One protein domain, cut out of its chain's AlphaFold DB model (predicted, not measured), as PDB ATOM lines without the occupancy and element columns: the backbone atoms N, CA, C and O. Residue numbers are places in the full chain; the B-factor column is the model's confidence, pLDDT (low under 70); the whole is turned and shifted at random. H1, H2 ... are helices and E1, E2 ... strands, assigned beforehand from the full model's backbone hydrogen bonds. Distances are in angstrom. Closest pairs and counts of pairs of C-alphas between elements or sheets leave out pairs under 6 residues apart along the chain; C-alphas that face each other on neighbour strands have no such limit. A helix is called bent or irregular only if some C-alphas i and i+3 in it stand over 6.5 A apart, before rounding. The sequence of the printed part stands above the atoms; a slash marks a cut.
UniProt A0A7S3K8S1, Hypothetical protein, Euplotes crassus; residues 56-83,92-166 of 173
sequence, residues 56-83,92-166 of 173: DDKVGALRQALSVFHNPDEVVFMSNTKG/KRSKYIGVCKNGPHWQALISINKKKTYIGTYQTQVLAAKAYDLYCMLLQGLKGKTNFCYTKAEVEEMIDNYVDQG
ATOM      1  N   ASP A  56     145.200 218.039 241.627       76.69
ATOM      2  CA  ASP A  56     144.944 219.366 242.179       76.69
ATOM      3  C   ASP A  56     144.854 220.431 241.064       76.69
ATOM      4  O   ASP A  56     143.888 221.193 241.018       76.69
ATOM      5  N   ASP A  57     145.764 220.410 240.079       84.69
ATOM      6  CA  ASP A  57     145.711 221.312 238.913       84.69
ATOM      7  C   ASP A  57     144.441 221.088 238.080       84.69
ATOM      8  O   ASP A  57     143.846 222.015 237.528       84.69
ATOM      9  N   LYS A  58     144.006 219.828 237.984       88.19
ATOM     10  CA  LYS A  58     142.792 219.441 237.259       88.19
ATOM     11  C   LYS A  58     141.522 219.851 237.991       88.19
ATOM     12  O   LYS A  58     140.582 220.301 237.339       88.19
ATOM     13  N   VAL A  59     141.513 219.751 239.317       90.12
ATOM     14  CA  VAL A  59     140.442 220.267 240.172       90.12
ATOM     15  C   VAL A  59     140.312 221.776 239.973       90.12
ATOM     16  O   VAL A  59     139.214 222.257 239.696       90.12
ATOM     17  N   GLY A  60     141.425 222.515 240.022       91.50
ATOM     18  CA  GLY A  60     141.436 223.959 239.776       91.50
ATOM     19  C   GLY A  60     140.903 224.329 238.389       91.50
ATOM     20  O   GLY A  60     140.016 225.173 238.268       91.50
ATOM     21  N   ALA A  61     141.376 223.643 237.346       92.44
ATOM     22  CA  ALA A  61     140.915 223.864 235.976       92.44
ATOM     23  C   ALA A  61     139.417 223.559 235.793       92.44
ATOM     24  O   ALA A  61     138.721 224.289 235.088       92.44
ATOM     25  N   LEU A  62     138.904 222.501 236.431       93.06
ATOM     26  CA  LEU A  62     137.486 222.157 236.366       93.06
ATOM     27  C   LEU A  62     136.627 223.190 237.102       93.06
ATOM     28  O   LEU A  62     135.640 223.647 236.535       93.06
ATOM     29  N   ARG A  63     137.029 223.631 238.301       93.88
ATOM     30  CA  ARG A  63     136.344 224.713 239.033       93.88
ATOM     31  C   ARG A  63     136.303 226.011 238.227       93.88
ATOM     32  O   ARG A  63     135.259 226.650 238.142       93.88
ATOM     33  N   GLN A  64     137.407 226.374 237.574       93.88
ATOM     34  CA  GLN A  64     137.437 227.537 236.686       93.88
ATOM     35  C   GLN A  64     136.500 227.365 235.482       93.88
ATOM     36  O   GLN A  64     135.866 228.322 235.057       93.88
ATOM     37  N   ALA A  65     136.386 226.160 234.928       94.06
ATOM     38  CA  ALA A  65     135.444 225.907 233.844       94.06
ATOM     39  C   ALA A  65     133.980 225.982 234.319       94.06
ATOM     40  O   ALA A  65     133.118 226.447 233.575       94.06
ATOM     41  N   LEU A  66     133.702 225.562 235.558       94.19
ATOM     42  CA  LEU A  66     132.367 225.618 236.158       94.19
ATOM     43  C   LEU A  66     131.935 227.044 236.530       94.19
ATOM     44  O   LEU A  66     130.736 227.309 236.585       94.19
ATOM     45  N   SER A  67     132.872 227.980 236.725       92.69
ATOM     46  CA  SER A  67     132.544 229.375 237.065       92.69
ATOM     47  C   SER A  67     131.823 230.136 235.946       92.69
ATOM     48  O   SER A  67     131.191 231.154 236.214       92.69
ATOM     49  N   VAL A  68     131.864 229.631 234.708       93.94
ATOM     50  CA  VAL A  68     131.107 230.176 233.567       93.94
ATOM     51  C   VAL A  68     129.594 230.029 233.776       93.94
ATOM     52  O   VAL A  68     128.813 230.863 233.312       93.94
ATOM     53  N   PHE A  69     129.176 228.989 234.496       93.56
ATOM     54  CA  PHE A  69     127.776 228.712 234.795       93.56
ATOM     55  C   PHE A  69     127.371 229.454 236.070       93.56
ATOM     56  O   PHE A  69     127.955 229.259 237.138       93.56
ATOM     57  N   HIS A  70     126.373 230.330 235.964       91.88
ATOM     58  CA  HIS A  70     125.937 231.167 237.087       91.88
ATOM     59  C   HIS A  70     124.833 230.495 237.914       91.88
ATOM     60  O   HIS A  70     124.733 230.753 239.111       91.88
ATOM     61  N   ASN A  71     124.032 229.620 237.300       95.19
ATOM     62  CA  ASN A  71     122.958 228.904 237.978       95.19
ATOM     63  C   ASN A  71     123.474 227.559 238.544       95.19
ATOM     64  O   ASN A  71     124.029 226.766 237.781       95.19
ATOM     65  N   PRO A  72     123.310 227.278 239.852       92.31
ATOM     66  CA  PRO A  72     123.713 226.002 240.454       92.31
ATOM     67  C   PRO A  72     122.963 224.784 239.894       92.31
ATOM     68  O   PRO A  72     123.562 223.716 239.765       92.31
ATOM     69  N   ASP A  73     121.698 224.955 239.501       94.00
ATOM     70  CA  ASP A  73     120.844 223.879 238.974       94.00
ATOM     71  C   ASP A  73     121.041 223.654 237.466       94.00
ATOM     72  O   ASP A  73     120.367 222.831 236.841       94.00
ATOM     73  N   GLU A  74     121.955 224.400 236.842       93.56
ATOM     74  CA  GLU A  74     122.256 224.246 235.427       93.56
ATOM     75  C   GLU A  74     122.929 222.897 235.174       93.56
ATOM     76  O   GLU A  74     123.947 222.558 235.780       93.56
ATOM     77  N   VAL A  75     122.352 222.110 234.264       93.06
ATOM     78  CA  VAL A  75     122.896 220.807 233.870       93.06
ATOM     79  C   VAL A  75     124.151 221.024 233.030       93.06
ATOM     80  O   VAL A  75     124.073 221.427 231.872       93.06
ATOM     81  N   VAL A  76     125.309 220.709 233.608       93.25
ATOM     82  CA  VAL A  76     126.619 220.868 232.961       93.25
ATOM     83  C   VAL A  76     127.019 219.603 232.204       93.25
ATOM     84  O   VAL A  76     127.600 219.673 231.120       93.25
ATOM     85  N   PHE A  77     126.690 218.432 232.752       92.75
ATOM     86  CA  PHE A  77     126.995 217.145 232.135       92.75
ATOM     87  C   PHE A  77     125.719 216.385 231.812       92.75
ATOM     88  O   PHE A  77     124.827 216.238 232.643       92.75
ATOM     89  N   MET A  78     125.664 215.842 230.599       88.31
ATOM     90  CA  MET A  78     124.556 215.021 230.121       88.31
ATOM     91  C   MET A  78     124.983 213.555 230.085       88.31
ATOM     92  O   MET A  78     126.077 213.224 229.620       88.31
ATOM     93  N   SER A  79     124.093 212.661 230.517       85.00
ATOM     94  CA  SER A  79     124.336 211.221 230.491       85.00
ATOM     95  C   SER A  79     124.593 210.718 229.069       85.00
ATOM     96  O   SER A  79     123.787 210.907 228.156       85.00
ATOM     97  N   ASN A  80     125.704 210.002 228.887       75.19
ATOM     98  CA  ASN A  80     126.042 209.346 227.627       75.19
ATOM     99  C   ASN A  80     125.791 207.832 227.666       75.19
ATOM    100  O   ASN A  80     126.330 207.090 226.834       75.19
ATOM    101  N   THR A  81     124.967 207.338 228.600       66.69
ATOM    102  CA  THR A  81     124.424 205.981 228.468       66.69
ATOM    103  C   THR A  81     123.413 205.993 227.326       66.69
ATOM    104  O   THR A  81     122.205 206.043 227.525       66.69
ATOM    105  N   LYS A  82     123.911 205.971 226.081       53.44
ATOM    106  CA  LYS A  82     123.065 205.742 224.909       53.44
ATOM    107  C   LYS A  82     122.253 204.487 225.197       53.44
ATOM    108  O   LYS A  82     122.862 203.458 225.498       53.44
ATOM    109  N   GLY A  83     120.928 204.589 225.075       48.75
ATOM    110  CA  GLY A  83     119.938 203.508 225.164       48.75
ATOM    111  C   GLY A  83     120.109 202.444 224.082       48.75
ATOM    112  O   GLY A  83     119.166 202.035 223.423       48.75
ATOM    113  N   LYS A  92     128.129 189.291 231.686       56.25
ATOM    114  CA  LYS A  92     129.364 189.678 232.368       56.25
ATOM    115  C   LYS A  92     129.762 191.159 232.223       56.25
ATOM    116  O   LYS A  92     130.754 191.550 232.838       56.25
ATOM    117  N   ARG A  93     129.089 191.989 231.411       68.81
ATOM    118  CA  ARG A  93     129.451 193.419 231.254       68.81
ATOM    119  C   ARG A  93     128.506 194.342 232.023       68.81
ATOM    120  O   ARG A  93     127.298 194.155 232.003       68.81
ATOM    121  N   SER A  94     129.075 195.358 232.671       81.50
ATOM    122  CA  SER A  94     128.315 196.414 233.347       81.50
ATOM    123  C   SER A  94     127.514 197.261 232.343       81.50
ATOM    124  O   SER A  94     127.840 197.322 231.150       81.50
ATOM    125  N   LYS A  95     126.485 197.955 232.846       84.75
ATOM    126  CA  LYS A  95     125.731 198.963 232.079       84.75
ATOM    127  C   LYS A  95     126.556 200.235 231.823       84.75
ATOM    128  O   LYS A  95     126.320 200.929 230.838       84.75
ATOM    129  N   TYR A  96     127.519 200.521 232.696       89.06
ATOM    130  CA  TYR A  96     128.229 201.795 232.765       89.06
ATOM    131  C   TYR A  96     129.603 201.755 232.083       89.06
ATOM    132  O   TYR A  96     130.312 200.747 232.077       89.06
ATOM    133  N   ILE A  97     130.000 202.882 231.502       89.75
ATOM    134  CA  ILE A  97     131.324 203.097 230.923       89.75
ATOM    135  C   ILE A  97     132.366 203.018 232.043       89.75
ATOM    136  O   ILE A  97     132.164 203.546 233.131       89.75
ATOM    137  N   GLY A  98     133.481 202.334 231.774       89.88
ATOM    138  CA  GLY A  98     134.601 202.240 232.713       89.88
ATOM    139  C   GLY A  98     134.386 201.289 233.890       89.88
ATOM    140  O   GLY A  98     135.316 201.084 234.660       89.88
ATOM    141  N   VAL A  99     133.219 200.653 234.017       91.25
ATOM    142  CA  VAL A  99     132.927 199.745 235.134       91.25
ATOM    143  C   VAL A  99     133.108 198.287 234.717       91.25
ATOM    144  O   VAL A  99     132.600 197.867 233.675       91.25
ATOM    145  N   CYS A 100     133.776 197.471 235.529       90.25
ATOM    146  CA  CYS A 100     133.829 196.020 235.334       90.25
ATOM    147  C   CYS A 100     133.485 195.248 236.616       90.25
ATOM    148  O   CYS A 100     133.678 195.737 237.728       90.25
ATOM    149  N   LYS A 101     132.942 194.035 236.456       89.38
ATOM    150  CA  LYS A 101     132.659 193.131 237.577       89.38
ATOM    151  C   LYS A 101     133.912 192.322 237.908       89.38
ATOM    152  O   LYS A 101     134.490 191.718 237.006       89.38
ATOM    153  N   ASN A 102     134.305 192.287 239.181       87.44
ATOM    154  CA  ASN A 102     135.417 191.475 239.670       87.44
ATOM    155  C   ASN A 102     135.013 190.742 240.961       87.44
ATOM    156  O   ASN A 102     135.032 191.321 242.049       87.44
ATOM    157  N   GLY A 103     134.617 189.473 240.831       87.75
ATOM    158  CA  GLY A 103     134.073 188.696 241.946       87.75
ATOM    159  C   GLY A 103     132.838 189.381 242.553       87.75
ATOM    160  O   GLY A 103     131.936 189.764 241.801       87.75
ATOM    161  N   PRO A 104     132.777 189.583 243.883       88.94
ATOM    162  CA  PRO A 104     131.654 190.272 244.518       88.94
ATOM    163  C   PRO A 104     131.677 191.792 244.287       88.94
ATOM    164  O   PRO A 104     130.623 192.425 244.308       88.94
ATOM    165  N   HIS A 105     132.824 192.383 243.952       89.50
ATOM    166  CA  HIS A 105     132.991 193.834 243.856       89.50
ATOM    167  C   HIS A 105     132.910 194.367 242.419       89.50
ATOM    168  O   HIS A 105     132.941 193.618 241.438       89.50
ATOM    169  N   TRP A 106     132.819 195.689 242.293       91.50
ATOM    170  CA  TRP A 106     132.820 196.423 241.030       91.50
ATOM    171  C   TRP A 106     134.030 197.341 240.954       91.50
ATOM    172  O   TRP A 106     134.351 198.021 241.920       91.50
ATOM    173  N   GLN A 107     134.712 197.380 239.815       90.75
ATOM    174  CA  GLN A 107     135.914 198.194 239.644       90.75
ATOM    175  C   GLN A 107     135.659 199.316 238.653       90.75
ATOM    176  O   GLN A 107     135.035 199.091 237.615       90.75
ATOM    177  N   ALA A 108     136.181 200.498 238.965       91.00
ATOM    178  CA  ALA A 108     136.209 201.634 238.058       91.00
ATOM    179  C   ALA A 108     137.581 201.709 237.375       91.00
ATOM    180  O   ALA A 108     138.624 201.605 238.027       91.00
ATOM    181  N   LEU A 109     137.585 201.865 236.054       90.31
ATOM    182  CA  LEU A 109     138.784 201.984 235.234       90.31
ATOM    183  C   LEU A 109     138.629 203.105 234.216       90.31
ATOM    184  O   LEU A 109     137.625 203.176 233.507       90.31
ATOM    185  N   ILE A 110     139.676 203.905 234.056       90.00
ATOM    186  CA  ILE A 110     139.762 204.961 233.050       90.00
ATOM    187  C   ILE A 110     140.828 204.653 232.010       90.00
ATOM    188  O   ILE A 110     141.855 204.053 232.307       90.00
ATOM    189  N   SER A 111     140.571 205.015 230.755       88.25
ATOM    190  CA  SER A 111     141.525 204.817 229.666       88.25
ATOM    191  C   SER A 111     142.318 206.100 229.443       88.25
ATOM    192  O   SER A 111     141.787 207.048 228.874       88.25
ATOM    193  N   ILE A 112     143.587 206.111 229.841       86.19
ATOM    194  CA  ILE A 112     144.515 207.232 229.649       86.19
ATOM    195  C   ILE A 112     145.582 206.767 228.660       86.19
ATOM    196  O   ILE A 112     146.195 205.723 228.864       86.19
ATOM    197  N   ASN A 113     145.791 207.495 227.560       85.69
ATOM    198  CA  ASN A 113     146.788 207.143 226.534       85.69
ATOM    199  C   ASN A 113     146.675 205.685 226.039       85.69
ATOM    200  O   ASN A 113     147.663 204.962 225.949       85.69
ATOM    201  N   LYS A 114     145.441 205.240 225.750       84.44
ATOM    202  CA  LYS A 114     145.090 203.859 225.337       84.44
ATOM    203  C   LYS A 114     145.379 202.773 226.386       84.44
ATOM    204  O   LYS A 114     145.154 201.594 226.119       84.44
ATOM    205  N   LYS A 115     145.822 203.146 227.586       85.31
ATOM    206  CA  LYS A 115     146.069 202.236 228.699       85.31
ATOM    207  C   LYS A 115     144.933 202.327 229.708       85.31
ATOM    208  O   LYS A 115     144.523 203.413 230.104       85.31
ATOM    209  N   LYS A 116     144.421 201.167 230.124       85.50
ATOM    210  CA  LYS A 116     143.433 201.087 231.202       85.50
ATOM    211  C   LYS A 116     144.133 201.258 232.536       85.50
ATOM    212  O   LYS A 116     145.060 200.516 232.860       85.50
ATOM    213  N   THR A 117     143.623 202.195 233.300       87.12
ATOM    214  CA  THR A 117     144.146 202.589 234.584       87.12
ATOM    215  C   THR A 117     143.064 202.401 235.635       87.12
ATOM    216  O   THR A 117     141.913 202.777 235.426       87.12
ATOM    217  N   TYR A 118     143.424 201.752 236.735       87.00
ATOM    218  CA  TYR A 118     142.502 201.430 237.817       87.00
ATOM    219  C   TYR A 118     142.267 202.659 238.698       87.00
ATOM    220  O   TYR A 118     143.226 203.339 239.059       87.00
ATOM    221  N   ILE A 119     140.998 202.926 239.007       86.88
ATOM    222  CA  ILE A 119     140.578 204.025 239.880       86.88
ATOM    223  C   ILE A 119     140.330 203.507 241.295       86.88
ATOM    224  O   ILE A 119     140.875 204.053 242.242       86.88
ATOM    225  N   GLY A 120     139.511 202.460 241.431       86.75
ATOM    226  CA  GLY A 120     139.065 201.988 242.739       86.75
ATOM    227  C   GLY A 120     138.146 200.775 242.671       86.75
ATOM    228  O   GLY A 120     137.822 200.262 241.588       86.75
ATOM    229  N   THR A 121     137.726 200.280 243.834       89.25
ATOM    230  CA  THR A 121     136.808 199.139 243.958       89.25
ATOM    231  C   THR A 121     135.657 199.455 244.897       89.25
ATOM    232  O   THR A 121     135.838 199.906 246.015       89.25
ATOM    233  N   TYR A 122     134.452 199.169 244.423       89.25
ATOM    234  CA  TYR A 122     133.198 199.624 244.992       89.25
ATOM    235  C   TYR A 122     132.234 198.454 245.174       89.25
ATOM    236  O   TYR A 122     132.302 197.435 244.478       89.25
ATOM    237  N   GLN A 123     131.296 198.618 246.103       90.62
ATOM    238  CA  GLN A 123     130.290 197.600 246.412       90.62
ATOM    239  C   GLN A 123     129.218 197.498 245.322       90.62
ATOM    240  O   GLN A 123     128.732 196.409 245.017       90.62
ATOM    241  N   THR A 124     128.881 198.620 244.679       91.38
ATOM    242  CA  THR A 124     127.856 198.684 243.633       91.38
ATOM    243  C   THR A 124     128.433 199.221 242.325       91.38
ATOM    244  O   THR A 124     129.377 200.012 242.305       91.38
ATOM    245  N   GLN A 125     127.841 198.806 241.202       91.62
ATOM    246  CA  GLN A 125     128.217 199.328 239.884       91.62
ATOM    247  C   GLN A 125     127.934 200.828 239.737       91.62
ATOM    248  O   GLN A 125     128.604 201.487 238.951       91.62
ATOM    249  N   VAL A 126     126.954 201.356 240.481       92.44
ATOM    250  CA  VAL A 126     126.577 202.776 240.453       92.44
ATOM    251  C   VAL A 126     127.665 203.622 241.105       92.44
ATOM    252  O   VAL A 126     128.096 204.601 240.507       92.44
ATOM    253  N   LEU A 127     128.178 203.206 242.267       91.94
ATOM    254  CA  LEU A 127     129.289 203.898 242.929       91.94
ATOM    255  C   LEU A 127     130.554 203.884 242.065       91.94
ATOM    256  O   LEU A 127     131.178 204.921 241.861       91.94
ATOM    257  N   ALA A 128     130.879 202.737 241.458       91.38
ATOM    258  CA  ALA A 128     131.988 202.657 240.508       91.38
ATOM    259  C   ALA A 128     131.794 203.585 239.292       91.38
ATOM    260  O   ALA A 128     132.763 204.148 238.785       91.38
ATOM    261  N   ALA A 129     130.557 203.750 238.816       93.75
ATOM    262  CA  ALA A 129     130.242 204.637 237.701       93.75
ATOM    263  C   ALA A 129     130.352 206.121 238.087       93.75
ATOM    264  O   ALA A 129     130.925 206.887 237.317       93.75
ATOM    265  N   LYS A 130     129.891 206.516 239.284       93.56
ATOM    266  CA  LYS A 130     130.090 207.874 239.821       93.56
ATOM    267  C   LYS A 130     131.580 208.207 239.965       93.56
ATOM    268  O   LYS A 130     132.024 209.263 239.523       93.56
ATOM    269  N   ALA A 131     132.374 207.264 240.479       92.69
ATOM    270  CA  ALA A 131     133.827 207.413 240.558       92.69
ATOM    271  C   ALA A 131     134.464 207.599 239.177       92.69
ATOM    272  O   ALA A 131     135.303 208.474 238.984       92.69
ATOM    273  N   TYR A 132     134.051 206.798 238.194       92.69
ATOM    274  CA  TYR A 132     134.517 206.967 236.823       92.69
ATOM    275  C   TYR A 132     134.176 208.356 236.266       92.69
ATOM    276  O   TYR A 132     135.037 208.983 235.648       92.69
ATOM    277  N   ASP A 133     132.951 208.831 236.490       95.06
ATOM    278  CA  ASP A 133     132.476 210.119 235.989       95.06
ATOM    279  C   ASP A 133     133.300 211.276 236.546       95.06
ATOM    280  O   ASP A 133     133.797 212.077 235.759       95.06
ATOM    281  N   LEU A 134     133.549 211.303 237.857       92.75
ATOM    282  CA  LEU A 134     134.405 212.313 238.481       92.75
ATOM    283  C   LEU A 134     135.805 212.343 237.849       92.75
ATOM    284  O   LEU A 134     136.284 213.391 237.421       92.75
ATOM    285  N   TYR A 135     136.455 211.185 237.720       91.38
ATOM    286  CA  TYR A 135     137.782 211.102 237.098       91.38
ATOM    287  C   TYR A 135     137.751 211.519 235.622       91.38
ATOM    288  O   TYR A 135     138.709 212.102 235.113       91.38
ATOM    289  N   CYS A 136     136.657 211.231 234.921       92.38
ATOM    290  CA  CYS A 136     136.445 211.660 233.547       92.38
ATOM    291  C   CYS A 136     136.358 213.190 233.456       92.38
ATOM    292  O   CYS A 136     137.059 213.776 232.630       92.38
ATOM    293  N   MET A 137     135.576 213.828 234.332       93.31
ATOM    294  CA  MET A 137     135.445 215.287 234.411       93.31
ATOM    295  C   MET A 137     136.774 215.955 234.759       93.31
ATOM    296  O   MET A 137     137.173 216.907 234.100       93.31
ATOM    297  N   LEU A 138     137.507 215.429 235.739       91.19
ATOM    298  CA  LEU A 138     138.795 215.993 236.148       91.19
ATOM    299  C   LEU A 138     139.834 215.901 235.019       91.19
ATOM    300  O   LEU A 138     140.556 216.854 234.740       91.19
ATOM    301  N   LEU A 139     139.900 214.773 234.307       89.88
ATOM    302  CA  LEU A 139     140.903 214.591 233.255       89.88
ATOM    303  C   LEU A 139     140.539 215.270 231.927       89.88
ATOM    304  O   LEU A 139     141.444 215.696 231.207       89.88
ATOM    305  N   GLN A 140     139.252 215.342 231.575       90.56
ATOM    306  CA  GLN A 140     138.775 215.822 230.266       90.56
ATOM    307  C   GLN A 140     138.055 217.181 230.328       90.56
ATOM    308  O   GLN A 140     137.749 217.752 229.278       90.56
ATOM    309  N   GLY A 141     137.788 217.710 231.523       92.06
ATOM    310  CA  GLY A 141     137.002 218.925 231.740       92.06
ATOM    311  C   GLY A 141     135.532 218.756 231.339       92.06
ATOM    312  O   GLY A 141     134.988 217.651 231.332       92.06
ATOM    313  N   LEU A 142     134.905 219.856 230.904       91.88
ATOM    314  CA  LEU A 142     133.497 219.909 230.465       91.88
ATOM    315  C   LEU A 142     133.172 219.023 229.247       91.88
ATOM    316  O   LEU A 142     132.012 218.779 228.938       91.88
ATOM    317  N   LYS A 143     134.189 218.525 228.534       90.69
ATOM    318  CA  LYS A 143     134.019 217.607 227.391       90.69
ATOM    319  C   LYS A 143     133.993 216.131 227.810       90.69
ATOM    320  O   LYS A 143     133.896 215.254 226.946       90.69
ATOM    321  N   GLY A 144     134.129 215.853 229.107       89.25
ATOM    322  CA  GLY A 144     134.128 214.506 229.662       89.25
ATOM    323  C   GLY A 144     132.830 213.758 229.364       89.25
ATOM    324  O   GLY A 144     131.732 214.295 229.461       89.25
ATOM    325  N   LYS A 145     132.957 212.484 228.988       91.06
ATOM    326  CA  LYS A 145     131.805 211.599 228.774       91.06
ATOM    327  C   LYS A 145     131.430 210.931 230.086       91.06
ATOM    328  O   LYS A 145     132.146 210.032 230.528       91.06
ATOM    329  N   THR A 146     130.308 211.338 230.659       93.25
ATOM    330  CA  THR A 146     129.799 210.810 231.924       93.25
ATOM    331  C   THR A 146     128.710 209.760 231.705       93.25
ATOM    332  O   THR A 146     128.070 209.676 230.649       93.25
ATOM    333  N   ASN A 147     128.516 208.915 232.710       92.44
ATOM    334  CA  ASN A 147     127.443 207.941 232.787       92.44
ATOM    335  C   ASN A 147     126.130 208.584 233.233       92.44
ATOM    336  O   ASN A 147     125.083 208.185 232.723       92.44
ATOM    337  N   PHE A 148     126.182 209.561 234.140       93.75
ATOM    338  CA  PHE A 148     125.013 210.264 234.674       93.75
ATOM    339  C   PHE A 148     124.967 211.735 234.237       93.75
ATOM    340  O   PHE A 148     125.937 212.263 233.680       93.75
ATOM    341  N   CYS A 149     123.805 212.358 234.441       94.00
ATOM    342  CA  CYS A 149     123.659 213.803 234.327       94.00
ATOM    343  C   CYS A 149     124.102 214.450 235.637       94.00
ATOM    344  O   CYS A 149     123.832 213.880 236.692       94.00
ATOM    345  N   TYR A 150     124.742 215.612 235.549       95.19
ATOM    346  CA  TYR A 150     125.139 216.378 236.724       95.19
ATOM    347  C   TYR A 150     124.880 217.862 236.504       95.19
ATOM    348  O   TYR A 150     125.209 218.418 235.447       95.19
ATOM    349  N   THR A 151     124.304 218.481 237.520       96.50
ATOM    350  CA  THR A 151     124.209 219.930 237.684       96.50
ATOM    351  C   THR A 151     125.539 220.508 238.154       96.50
ATOM    352  O   THR A 151     126.417 219.778 238.620       96.50
ATOM    353  N   LYS A 152     125.712 221.825 238.034       95.31
ATOM    354  CA  LYS A 152     126.907 222.507 238.541       95.31
ATOM    355  C   LYS A 152     127.127 222.212 240.030       95.31
ATOM    356  O   LYS A 152     128.230 221.810 240.395       95.31
ATOM    357  N   ALA A 153     126.085 222.366 240.849       95.44
ATOM    358  CA  ALA A 153     126.167 222.154 242.294       95.44
ATOM    359  C   ALA A 153     126.595 220.721 242.649       95.44
ATOM    360  O   ALA A 153     127.492 220.533 243.467       95.44
ATOM    361  N   GLU A 154     126.030 219.712 241.976       95.19
ATOM    362  CA  GLU A 154     126.412 218.310 242.196       95.19
ATOM    363  C   GLU A 154     127.883 218.053 241.839       95.19
ATOM    364  O   GLU A 154     128.573 217.313 242.538       95.19
ATOM    365  N   VAL A 155     128.391 218.653 240.757       94.50
ATOM    366  CA  VAL A 155     129.805 218.496 240.381       94.50
ATOM    367  C   VAL A 155     130.721 219.153 241.412       94.50
ATOM    368  O   VAL A 155     131.745 218.568 241.764       94.50
ATOM    369  N   GLU A 156     130.375 220.348 241.893       93.81
ATOM    370  CA  GLU A 156     131.134 221.044 242.940       93.81
ATOM    371  C   GLU A 156     131.181 220.211 244.230       93.81
ATOM    372  O   GLU A 156     132.271 219.950 244.740       93.81
ATOM    373  N   GLU A 157     130.046 219.663 244.669       93.12
ATOM    374  CA  GLU A 157     129.972 218.770 245.833       93.12
ATOM    375  C   GLU A 157     130.831 217.505 245.653       93.12
ATOM    376  O   GLU A 157     131.563 217.089 246.554       93.12
ATOM    377  N   MET A 158     130.796 216.884 244.469       91.56
ATOM    378  CA  MET A 158     131.626 215.710 244.176       91.56
ATOM    379  C   MET A 158     133.127 216.021 244.233       91.56
ATOM    380  O   MET A 158     133.916 215.166 244.646       91.56
ATOM    381  N   ILE A 159     133.531 217.217 243.800       91.12
ATOM    382  CA  ILE A 159     134.922 217.675 243.864       91.12
ATOM    383  C   ILE A 159     135.336 217.901 245.318       91.12
ATOM    384  O   ILE A 159     136.420 217.465 245.704       91.12
ATOM    385  N   ASP A 160     134.490 218.542 246.118       89.62
ATOM    386  CA  ASP A 160     134.788 218.846 247.519       89.62
ATOM    387  C   ASP A 160     134.943 217.557 248.333       89.62
ATOM    388  O   ASP A 160     135.979 217.342 248.965       89.62
ATOM    389  N   ASN A 161     134.012 216.611 248.169       87.81
ATOM    390  CA  ASN A 161     134.104 215.277 248.768       87.81
ATOM    391  C   ASN A 161     135.400 214.542 248.385       87.81
ATOM    392  O   ASN A 161     135.996 213.841 249.204       87.81
ATOM    393  N   TYR A 162     135.860 214.688 247.139       84.44
ATOM    394  CA  TYR A 162     137.110 214.078 246.687       84.44
ATOM    395  C   TYR A 162     138.350 214.684 247.354       84.44
ATOM    396  O   TYR A 162     139.284 213.950 247.701       84.44
ATOM    397  N   VAL A 163     138.363 216.007 247.525       83.56
ATOM    398  CA  VAL A 163     139.458 216.732 248.182       83.56
ATOM    399  C   VAL A 163     139.504 216.387 249.674       83.56
ATOM    400  O   VAL A 163     140.575 216.051 250.184       83.56
ATOM    401  N   ASP A 164     138.349 216.367 250.342       79.12
ATOM    402  CA  ASP A 164     138.233 216.131 251.786       79.12
ATOM    403  C   ASP A 164     138.570 214.690 252.187       79.12
ATOM    404  O   ASP A 164     139.202 214.449 253.216       79.12
ATOM    405  N   GLN A 165     138.231 213.707 251.347       69.50
ATOM    406  CA  GLN A 165     138.538 212.294 251.597       69.50
ATOM    407  C   GLN A 165     140.028 211.946 251.414       69.50
ATOM    408  O   GLN A 165     140.384 210.768 251.357       69.50
ATOM    409  N   GLY A 166     140.921 212.935 251.295       62.41
ATOM    410  CA  GLY A 166     142.367 212.719 251.266       62.41
ATOM    411  C   GLY A 166     142.846 211.910 250.059       62.41
ATOM    412  O   GLY A 166     143.882 211.250 250.134       62.41
TER     413      GLY A 166
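AT A GLANCE: This is residues 56 to 83 and 92 to 166 of the 173 residues of the protein "Hypothetical protein" of Euplotes crassus (UniProt A0A7S3K8S1). A long helix, H2, runs through the middle: its residues 125 to 139 cover one face of a twisted three-stranded sheet at one end of the domain, while H1 and H3 lie toward the other. The 103 printed residues hold, in order, H1 E1 E2 E3 E4 H2 H3, a mixed class; the sheet, E2 - E3 - E4, is antiparallel. The whole is compact, with a radius of gyration of the C-alphas of 13.7 A and spans of 43 by 33 by 26 A.

HOW THE PARTS SIT: H1, residues 56 to 66, touches residues 137 to 142 of H2, residues 125 to 143, about perpendicular at 77 degrees; the closest C-alphas, of Lys 58 and Leu 138, are 5.4 A apart. H1 only just touches H3, residues 152 to 164, with 3 pairs of C-alphas within 8 A, the closest those of Leu 66 and Lys 152 at 6.7 A. E1, residues 75 to 77, pairs with no named strand, but antiparallel with residues 150 to 151. E2, residues 99 to 102, E3, residues 105 to 112, and E4, residues 115 to 122, form a meander, each strand the antiparallel neighbour of the one before; N 100 and O 107 are 2.9 A apart, N 106 and O 122 2.8 A, within hydrogen-bond range. H2 is on this sheet, making two layers, a helix on one face of a sheet, at a height of 9.4 A. Every O i to N i+4 pair is within hydrogen-bond range in H1 and H3, and 13 of 15 in H2.

IN THESE COORDINATES: H1 begins at C-alpha 56 (144.944, 219.366, 242.179). E3 is 22.7 A long, E4 20.9 A and H2 22.9 A. H2 is irregular, C-alphas 139 and 142 being 9.5 A apart. H3 ends at C-alpha 164 (138.233, 216.131, 251.786).

THE WHOLE: Residues 84 to 91 are cut out, a gap of 18.2 A between C-alphas 83 and 92. Residues 81 to 83, 92 to 93 and 165 to 166 have pLDDT under 70.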